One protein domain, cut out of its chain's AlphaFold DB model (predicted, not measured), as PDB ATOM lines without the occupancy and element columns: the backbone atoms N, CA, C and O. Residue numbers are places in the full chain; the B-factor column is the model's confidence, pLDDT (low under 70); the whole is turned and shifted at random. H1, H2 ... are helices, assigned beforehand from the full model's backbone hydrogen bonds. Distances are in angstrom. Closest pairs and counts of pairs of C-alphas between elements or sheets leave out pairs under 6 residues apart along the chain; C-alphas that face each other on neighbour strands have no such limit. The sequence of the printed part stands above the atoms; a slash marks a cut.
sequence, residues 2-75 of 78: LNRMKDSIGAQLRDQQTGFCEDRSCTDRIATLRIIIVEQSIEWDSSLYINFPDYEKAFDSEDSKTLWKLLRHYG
ATOM      1  N   LEU A   2     158.720 322.474 367.846       60.53
ATOM      2  CA  LEU A   2     159.644 323.369 367.130       60.53
ATOM      3  C   LEU A   2     161.129 323.003 367.302       60.53
ATOM      4  O   LEU A   2     161.813 322.851 366.302       60.53
ATOM      5  N   ASN A   3     161.603 322.739 368.525       63.75
ATOM      6  CA  ASN A   3     163.010 322.347 368.738       63.75
ATOM      7  C   ASN A   3     163.374 320.995 368.087       63.75
ATOM      8  O   ASN A   3     164.427 320.875 367.484       63.75
ATOM      9  N   ARG A   4     162.463 320.006 368.096       65.62
ATOM     10  CA  ARG A   4     162.683 318.704 367.422       65.62
ATOM     11  C   ARG A   4     162.751 318.847 365.897       65.62
ATOM     12  O   ARG A   4     163.524 318.155 365.244       65.62
ATOM     13  N   MET A   5     161.928 319.733 365.332       66.69
ATOM     14  CA  MET A   5     161.972 320.076 363.907       66.69
ATOM     15  C   MET A   5     163.255 320.822 363.558       66.69
ATOM     16  O   MET A   5     163.880 320.503 362.557       66.69
ATOM     17  N   LYS A   6     163.666 321.773 364.398       67.75
ATOM     18  CA  LYS A   6     164.872 322.578 364.209       67.75
ATOM     19  C   LYS A   6     166.130 321.717 364.106       67.75
ATOM     20  O   LYS A   6     166.895 321.909 363.172       67.75
ATOM     21  N   ASP A   7     166.287 320.731 364.985       68.62
ATOM     22  CA  ASP A   7     167.469 319.861 364.982       68.62
ATOM     23  C   ASP A   7     167.484 318.914 363.767       68.62
ATOM     24  O   ASP A   7     168.511 318.756 363.108       68.62
ATOM     25  N   SER A   8     166.331 318.325 363.412       68.69
ATOM     26  CA  SER A   8     166.239 317.391 362.276       68.69
ATOM     27  C   SER A   8     166.331 318.086 360.911       68.69
ATOM     28  O   SER A   8     166.998 317.600 359.996       68.69
ATOM     29  N   ILE A   9     165.664 319.236 360.765       68.50
ATOM     30  CA  ILE A   9     165.659 320.029 359.530       68.50
ATOM     31  C   ILE A   9     166.983 320.795 359.401       68.50
ATOM     32  O   ILE A   9     167.537 320.864 358.309       68.50
ATOM     33  N   GLY A  10     167.534 321.303 360.508       67.88
ATOM     34  CA  GLY A  10     168.824 321.996 360.575       67.88
ATOM     35  C   GLY A  10     169.981 321.178 360.010       67.88
ATOM     36  O   GLY A  10     170.770 321.704 359.231       67.88
ATOM     37  N   ALA A  11     170.037 319.883 360.332       70.50
ATOM     38  CA  ALA A  11     171.069 318.972 359.836       70.50
ATOM     39  C   ALA A  11     170.947 318.637 358.335       70.50
ATOM     40  O   ALA A  11     171.904 318.156 357.733       70.50
ATOM     41  N   GLN A  12     169.776 318.862 357.731       72.38
ATOM     42  CA  GLN A  12     169.471 318.495 356.341       72.38
ATOM     43  C   GLN A  12     169.303 319.709 355.416       72.38
ATOM     44  O   GLN A  12     169.216 319.563 354.195       72.38
ATOM     45  N   LEU A  13     169.265 320.913 355.988       68.69
ATOM     46  CA  LEU A  13     169.237 322.172 355.260       68.69
ATOM     47  C   LEU A  13     170.554 322.360 354.507       68.69
ATOM     48  O   LEU A  13     171.632 322.363 355.098       68.69
ATOM     49  N   ARG A  14     170.459 322.563 353.190       68.81
ATOM     50  CA  ARG A  14     171.619 322.933 352.370       68.81
ATOM     51  C   ARG A  14     172.240 324.211 352.912       68.81
ATOM     52  O   ARG A  14     171.520 325.120 353.318       68.81
ATOM     53  N   ASP A  15     173.554 324.348 352.771       67.69
ATOM     54  CA  ASP A  15     174.266 325.551 353.212       67.69
ATOM     55  C   ASP A  15     173.763 326.839 352.566       67.69
ATOM     56  O   ASP A  15     173.978 327.920 353.105       67.69
ATOM     57  N   GLN A  16     173.086 326.732 351.423       65.94
ATOM     58  CA  GLN A  16     172.457 327.837 350.706       65.94
ATOM     59  C   GLN A  16     171.110 328.284 351.286       65.94
ATOM     60  O   GLN A  16     170.705 329.420 351.047       65.94
ATOM     61  N   GLN A  17     170.425 327.427 352.045       66.94
ATOM     62  CA  GLN A  17     169.096 327.693 352.581       66.94
ATOM     63  C   GLN A  17     169.210 328.257 354.002       66.94
ATOM     64  O   GLN A  17     169.586 327.562 354.942       66.94
ATOM     65  N   THR A  18     168.900 329.544 354.152       63.62
ATOM     66  CA  THR A  18     169.040 330.280 355.422       63.62
ATOM     67  C   THR A  18     167.710 330.609 356.089       63.62
ATOM     68  O   THR A  18     167.692 331.047 357.235       63.62
ATOM     69  N   GLY A  19     166.585 330.375 355.410       65.00
ATOM     70  CA  GLY A  19     165.268 330.481 356.030       65.00
ATOM     71  C   GLY A  19     165.132 329.472 357.170       65.00
ATOM     72  O   GLY A  19     165.412 328.291 356.976       65.00
ATOM     73  N   PHE A  20     164.691 329.935 358.342       58.72
ATOM     74  CA  PHE A  20     164.427 329.114 359.536       58.72
ATOM     75  C   PHE A  20     165.650 328.447 360.197       58.72
ATOM     76  O   PHE A  20     165.469 327.607 361.079       58.72
ATOM     77  N   CYS A  21     166.882 328.823 359.831       62.19
ATOM     78  CA  CYS A  21     168.091 328.349 360.508       62.19
ATOM     79  C   CYS A  21     168.554 329.355 361.568       62.19
ATOM     80  O   CYS A  21     168.664 330.547 361.291       62.19
ATOM     81  N   GLU A  22     168.853 328.867 362.773       58.78
ATOM     82  CA  GLU A  22     169.506 329.679 363.806       58.78
ATOM     83  C   GLU A  22     170.896 330.115 363.310       58.78
ATOM     84  O   GLU A  22     171.521 329.412 362.513       58.78
ATOM     85  N   ASP A  23     171.312 331.322 363.690       62.91
ATOM     86  CA  ASP A  23     172.590 331.959 363.326       62.91
ATOM     87  C   ASP A  23     172.802 332.326 361.844       62.91
ATOM     88  O   ASP A  23     173.844 332.876 361.487       62.91
ATOM     89  N   ARG A  24     171.817 332.102 360.959       64.56
ATOM     90  CA  ARG A  24     171.888 332.505 359.541       64.56
ATOM     91  C   ARG A  24     170.828 333.557 359.211       64.56
ATOM     92  O   ARG A  24     169.712 333.232 358.819       64.56
ATOM     93  N   SER A  25     171.187 334.835 359.338       70.69
ATOM     94  CA  SER A  25     170.304 335.943 358.957       70.69
ATOM     95  C   SER A  25     170.105 336.004 357.439       70.69
ATOM     96  O   SER A  25     171.058 335.949 356.659       70.69
ATOM     97  N   CYS A  26     168.851 336.162 357.005       71.56
ATOM     98  CA  CYS A  26     168.505 336.361 355.596       71.56
ATOM     99  C   CYS A  26     169.170 337.629 355.023       71.56
ATOM    100  O   CYS A  26     169.652 337.632 353.890       71.56
ATOM    101  N   THR A  27     169.275 338.682 355.838       74.31
ATOM    102  CA  THR A  27     169.835 339.981 355.440       74.31
ATOM    103  C   THR A  27     171.315 339.892 355.083       74.31
ATOM    104  O   THR A  27     171.721 340.407 354.041       74.31
ATOM    105  N   ASP A  28     172.109 339.186 355.889       76.50
ATOM    106  CA  ASP A  28     173.556 339.065 355.674       76.50
ATOM    107  C   ASP A  28     173.862 338.316 354.379       76.50
ATOM    108  O   ASP A  28     174.784 338.662 353.634       76.50
ATOM    109  N   ARG A  29     173.032 337.325 354.041       71.81
ATOM    110  CA  ARG A  29     173.169 336.592 352.785       71.81
ATOM    111  C   ARG A  29     172.723 337.402 351.578       71.81
ATOM    112  O   ARG A  29     173.381 337.325 350.547       71.81
ATOM    113  N   ILE A  30     171.656 338.193 351.691       79.75
ATOM    114  CA  ILE A  30     171.244 339.115 350.623       79.75
ATOM    115  C   ILE A  30     172.348 340.147 350.369       79.75
ATOM    116  O   ILE A  30     172.661 340.419 349.212       79.75
ATOM    117  N   ALA A  31     172.970 340.684 351.421       82.00
ATOM    118  CA  ALA A  31     174.104 341.599 351.298       82.00
ATOM    119  C   ALA A  31     175.315 340.915 350.643       82.00
ATOM    120  O   ALA A  31     175.870 341.444 349.685       82.00
ATOM    121  N   THR A  32     175.659 339.702 351.085       84.06
ATOM    122  CA  THR A  32     176.759 338.908 350.512       84.06
ATOM    123  C   THR A  32     176.520 338.588 349.036       84.06
ATOM    124  O   THR A  32     177.403 338.791 348.210       84.06
ATOM    125  N   LEU A  33     175.313 338.140 348.675       81.81
ATOM    126  CA  LEU A  33     174.936 337.873 347.286       81.81
ATOM    127  C   LEU A  33     175.008 339.147 346.446       81.81
ATOM    128  O   LEU A  33     175.551 339.109 345.351       81.81
ATOM    129  N   ARG A  34     174.518 340.281 346.960       81.06
ATOM    130  CA  ARG A  34     174.623 341.574 346.271       81.06
ATOM    131  C   ARG A  34     176.076 341.965 346.008       81.06
ATOM    132  O   ARG A  34     176.365 342.388 344.898       81.06
ATOM    133  N   ILE A  35     176.969 341.798 346.983       85.88
ATOM    134  CA  ILE A  35     178.397 342.117 346.832       85.88
ATOM    135  C   ILE A  35     179.038 341.220 345.767       85.88
ATOM    136  O   ILE A  35     179.580 341.734 344.795       85.88
ATOM    137  N   ILE A  36     178.877 339.898 345.889       84.69
ATOM    138  CA  ILE A  36     179.433 338.915 344.945       84.69
ATOM    139  C   ILE A  36     178.927 339.159 343.515       84.69
ATOM    140  O   ILE A  36     179.676 339.023 342.550       84.69
ATOM    141  N   ILE A  37     177.646 339.500 343.368       84.25
ATOM    142  CA  ILE A  37     177.037 339.765 342.067       84.25
ATOM    143  C   ILE A  37     177.566 341.077 341.464       84.25
ATOM    144  O   ILE A  37     177.835 341.124 340.266       84.25
ATOM    145  N   VAL A  38     177.732 342.133 342.270       83.50
ATOM    146  CA  VAL A  38     178.306 343.409 341.807       83.50
ATOM    147  C   VAL A  38     179.752 343.209 341.354       83.50
ATOM    148  O   VAL A  38     180.090 343.627 340.250       83.50
ATOM    149  N   GLU A  39     180.573 342.513 342.142       84.94
ATOM    150  CA  GLU A  39     181.965 342.205 341.786       84.94
ATOM    151  C   GLU A  39     182.059 341.428 340.466       84.94
ATOM    152  O   GLU A  39     182.777 341.850 339.560       84.94
ATOM    153  N   GLN A  40     181.263 340.365 340.301       83.44
ATOM    154  CA  GLN A  40     181.224 339.597 339.052       83.44
ATOM    155  C   GLN A  40     180.723 340.422 337.863       83.44
ATOM    156  O   GLN A  40     181.241 340.291 336.758       83.44
ATOM    157  N   SER A  41     179.729 341.294 338.061       81.31
ATOM    158  CA  SER A  41     179.212 342.127 336.967       81.31
ATOM    159  C   SER A  41     180.255 343.112 336.435       81.31
ATOM    160  O   SER A  41     180.303 343.342 335.229       81.31
ATOM    161  N   ILE A  42     181.114 343.632 337.321       83.50
ATOM    162  CA  ILE A  42     182.222 344.529 336.979       83.50
ATOM    163  C   ILE A  42     183.346 343.753 336.287       83.50
ATOM    164  O   ILE A  42     183.895 344.229 335.299       83.50
ATOM    165  N   GLU A  43     183.681 342.560 336.782       86.69
ATOM    166  CA  GLU A  43     184.723 341.712 336.193       86.69
ATOM    167  C   GLU A  43     184.366 341.253 334.767       86.69
ATOM    168  O   GLU A  43     185.240 341.189 333.905       86.69
ATOM    169  N   TRP A  44     183.088 340.972 334.500       83.62
ATOM    170  CA  TRP A  44     182.622 340.421 333.221       83.62
ATOM    171  C   TRP A  44     182.018 341.465 332.264       83.62
ATOM    172  O   TRP A  44     181.514 341.077 331.210       83.62
ATOM    173  N   ASP A  45     182.037 342.757 332.623       84.62
ATOM    174  CA  ASP A  45     181.410 343.877 331.883       84.62
ATOM    175  C   ASP A  45     179.989 343.543 331.378       84.62
ATOM    176  O   ASP A  45     179.592 343.825 330.246       84.62
ATOM    177  N   SER A  46     179.225 342.838 332.216       80.31
ATOM    178  CA  SER A  46     177.962 342.210 331.820       80.31
ATOM    179  C   SER A  46     176.762 342.928 332.432       80.31
ATOM    180  O   SER A  46     176.759 343.296 333.608       80.31
ATOM    181  N   SER A  47     175.701 343.115 331.641       76.81
ATOM    182  CA  SER A  47     174.449 343.670 332.154       76.81
ATOM    183  C   SER A  47     173.774 342.671 333.094       76.81
ATOM    184  O   SER A  47     173.429 341.558 332.689       76.81
ATOM    185  N   LEU A  48     173.543 343.083 334.335       77.94
ATOM    186  CA  LEU A  48     172.965 342.238 335.369       77.94
ATOM    187  C   LEU A  48     171.428 342.327 335.395       77.94
ATOM    188  O   LEU A  48     170.871 343.416 335.521       77.94
ATOM    189  N   TYR A  49     170.741 341.180 335.369       76.69
ATOM    190  CA  TYR A  49     169.296 341.084 335.610       76.69
ATOM    191  C   TYR A  49     169.024 340.148 336.791       76.69
ATOM    192  O   TYR A  49     169.314 338.954 336.721       76.69
ATOM    193  N   ILE A  50     168.477 340.687 337.885       73.44
ATOM    194  CA  ILE A  50     168.132 339.911 339.083       73.44
ATOM    195  C   ILE A  50     166.610 339.814 339.182       73.44
ATOM    196  O   ILE A  50     165.931 340.836 339.261       73.44
ATOM    197  N   ASN A  51     166.089 338.589 339.239       76.50
ATOM    198  CA  ASN A  51     164.700 338.329 339.606       76.50
ATOM    199  C   ASN A  51     164.647 337.762 341.031       76.50
ATOM    200  O   ASN A  51     165.399 336.842 341.355       76.50
ATOM    201  N   PHE A  52     163.755 338.294 341.865       68.44
ATOM    202  CA  PHE A  52     163.499 337.792 343.213       68.44
ATOM    203  C   PHE A  52     162.160 337.046 343.201       68.44
ATOM    204  O   PHE A  52     161.118 337.693 343.308       68.44
ATOM    205  N   PRO A  53     162.152 335.712 343.022       73.56
ATOM    206  CA  PRO A  53     160.922 334.945 343.125       73.56
ATOM    207  C   PRO A  53     160.460 334.948 344.583       73.56
ATOM    208  O   PRO A  53     161.101 334.341 345.441       73.56
ATOM    209  N   ASP A  54     159.362 335.646 344.857       72.00
ATOM    210  CA  ASP A  54     158.661 335.566 346.134       72.00
ATOM    211  C   ASP A  54     157.453 334.636 345.991       72.00
ATOM    212  O   ASP A  54     156.694 334.714 345.021       72.00
ATOM    213  N   TYR A  55     157.290 333.725 346.945       70.69
ATOM    214  CA  TYR A  55     156.155 332.810 346.982       70.69
ATOM    215  C   TYR A  55     155.136 333.358 347.980       70.69
ATOM    216  O   TYR A  55     155.243 333.086 349.174       70.69
ATOM    217  N   GLU A  56     154.128 334.084 347.475       65.44
ATOM    218  CA  GLU A  56     153.115 334.818 348.264       65.44
ATOM    219  C   GLU A  56     152.495 333.984 349.404       65.44
ATOM    220  O   GLU A  56     152.122 334.524 350.443       65.44
ATOM    221  N   LYS A  57     152.393 332.655 349.232       66.56
ATOM    222  CA  LYS A  57     151.802 331.728 350.211       66.56
ATOM    223  C   LYS A  57     152.465 330.354 350.227       66.56
ATOM    224  O   LYS A  57     151.791 329.338 350.080       66.56
ATOM    225  N   ALA A  58     153.780 330.306 350.418       63.69
ATOM    226  CA  ALA A  58     154.541 329.050 350.430       63.69
ATOM    227  C   ALA A  58     154.005 327.975 351.406       63.69
ATOM    228  O   ALA A  58     154.229 326.794 351.179       63.69
ATOM    229  N   PHE A  59     153.295 328.362 352.472       56.97
ATOM    230  CA  PHE A  59     152.711 327.419 353.436       56.97
ATOM    231  C   PHE A  59     151.212 327.146 353.244       56.97
ATOM    232  O   PHE A  59     150.748 326.104 353.703       56.97
ATOM    233  N   ASP A  60     150.463 328.024 352.566       64.62
ATOM    234  CA  ASP A  60     149.023 327.810 352.332       64.62
ATOM    235  C   ASP A  60     148.745 327.097 351.000       64.62
ATOM    236  O   ASP A  60     147.675 326.515 350.824       64.62
ATOM    237  N   SER A  61     149.682 327.159 350.043       61.88
ATOM    238  CA  SER A  61     149.568 326.473 348.748       61.88
ATOM    239  C   SER A  61     150.004 325.006 348.799       61.88
ATOM    240  O   SER A  61     149.581 324.208 347.961       61.88
ATOM    241  N   GLU A  62     150.830 324.642 349.782       63.00
ATOM    242  CA  GLU A  62     151.266 323.272 350.037       63.00
ATOM    243  C   GLU A  62     150.116 322.490 350.693       63.00
ATOM    244  O   GLU A  62     149.684 322.796 351.806       63.00
ATOM    245  N   ASP A  63     149.616 321.446 350.022       71.12
ATOM    246  CA  ASP A  63     148.673 320.502 350.626       71.12
ATOM    247  C   ASP A  63     149.295 319.960 351.919       71.12
ATOM    248  O   ASP A  63     150.262 319.200 351.890       71.12
ATOM    249  N   SER A  64     148.748 320.360 353.071       70.62
ATOM    250  CA  SER A  64     149.297 320.057 354.400       70.62
ATOM    251  C   SER A  64     149.627 318.567 354.571       70.62
ATOM    252  O   SER A  64     150.614 318.203 355.208       70.62
ATOM    253  N   LYS A  65     148.863 317.673 353.930       74.88
ATOM    254  CA  LYS A  65     149.123 316.225 353.947       74.88
ATOM    255  C   LYS A  65     150.435 315.851 353.254       74.88
ATOM    256  O   LYS A  65     151.100 314.916 353.700       74.88
ATOM    257  N   THR A  66     150.799 316.543 352.184       78.50
ATOM    258  CA  THR A  66     152.056 316.365 351.449       78.50
ATOM    259  C   THR A  66     153.241 316.861 352.275       78.50
ATOM    260  O   THR A  66     154.203 316.111 352.456       78.50
ATOM    261  N   LEU A  67     153.112 318.027 352.914       74.25
ATOM    262  CA  LEU A  67     154.112 318.535 353.857       74.25
ATOM    263  C   LEU A  67     154.338 317.559 355.029       74.25
ATOM    264  O   LEU A  67     155.474 317.216 355.351       74.25
ATOM    265  N   TRP A  68     153.270 317.012 355.620       75.25
ATOM    266  CA  TRP A  68     153.375 316.015 356.696       75.25
ATOM    267  C   TRP A  68     153.963 314.668 356.252       75.25
ATOM    268  O   TRP A  68     154.553 313.959 357.073       75.25
ATOM    269  N   LYS A  69     153.804 314.273 354.982       79.06
ATOM    270  CA  LYS A  69     154.477 313.086 354.423       79.06
ATOM    271  C   LYS A  69     155.981 313.323 354.291       79.06
ATOM    272  O   LYS A  69     156.755 312.454 354.684       79.06
ATOM    273  N   LEU A  70     156.379 314.497 353.802       77.06
ATOM    274  CA  LEU A  70     157.782 314.902 353.693       77.06
ATOM    275  C   LEU A  70     158.445 314.985 355.070       77.06
ATOM    276  O   LEU A  70     159.484 314.376 355.289       77.06
ATOM    277  N   LEU A  71     157.804 315.640 356.038       75.06
ATOM    278  CA  LEU A  71     158.320 315.734 357.407       75.06
ATOM    279  C   LEU A  71     158.501 314.358 358.068       75.06
ATOM    280  O   LEU A  71     159.495 314.135 358.757       75.06
ATOM    281  N   ARG A  72     157.596 313.404 357.801       78.81
ATOM    282  CA  ARG A  72     157.757 312.011 358.250       78.81
ATOM    283  C   ARG A  72     158.932 311.299 357.586       78.81
ATOM    284  O   ARG A  72     159.602 310.524 358.261       78.81
ATOM    285  N   HIS A  73     159.199 311.564 356.308       77.12
ATOM    286  CA  HIS A  73     160.387 311.042 355.626       77.12
ATOM    287  C   HIS A  73     161.680 311.556 356.277       77.12
ATOM    288  O   HIS A  73     162.633 310.805 356.440       77.12
ATOM    289  N   TYR A  74     161.662 312.803 356.749       69.56
ATOM    290  CA  TYR A  74     162.766 313.437 357.470       69.56
ATOM    291  C   TYR A  74     162.798 313.132 358.979       69.56
ATOM    292  O   TYR A  74     163.481 313.816 359.738       69.56
ATOM    293  N   GLY A  75     162.064 312.117 359.449       70.31
ATOM    294  CA  GLY A  75     162.129 311.652 360.840       70.31
ATOM    295  C   GLY A  75     161.430 312.556 361.861       70.31
ATOM    296  O   GLY A  75     161.524 312.320 363.065       70.31
TER     297      GLY A  75
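This is residues 2 to 75 of the 78 residues of an uncharacterized protein of Schistosoma mattheei (UniProt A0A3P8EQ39). Picture a long, open loop of chain with three separate helices set round it and an empty middle: H1 and H3 are at one end of the long axis, and H2 runs along the other half. A looping link, residues 11 to 25, leads from H1 to H2, and residues 44 to 63 run back along the length to H3. The printed part has 74 residues, with three named helices in the order H1, H2, H3 and no named strand; the class is all helix. It is only just loose, close to extended, with a radius of gyration of the C-alphas of 16.7 A, and elongated, spanning 48 by 26 by 18 A.

Find C-alpha 2 at (159.644, 323.369, 367.130); from there H1, residues 2 to 10, runs 11.4 A to C-alpha 10. Next look at C-alpha 26 at (168.505, 336.361, 355.596), where H2, residues 26 to 43, begins its 25.8 A. H3, residues 64 to 73, covers 14.3 A and ends at C-alpha 73, at (160.387, 311.042, 355.626).

Compare the three helices and you find H1 and H2, H2 and H3, and H1 and H3 apart, with no C-alpha of one within 8 A of the other. Inside H1, H2 and H3, every O i to N i+4 pair is within hydrogen-bond range. Residues 41 to 47, of which 41 to 43 belong to H2, stand free, as do residues 51 to 58 and residues 60 to 66, of which 64 to 66 belong to H3.

The two C-alphas farthest apart are those of Asp 45 and Lys 65, at 47.9 A. The printed part has no cut, and both links are long, with 15 and 20 residues. In the B-factor column the mean pLDDT of the printed part is 72.6; look for values under 70 at residues 2 to 10, 13 to 24, 52, 56 to 62 and 74.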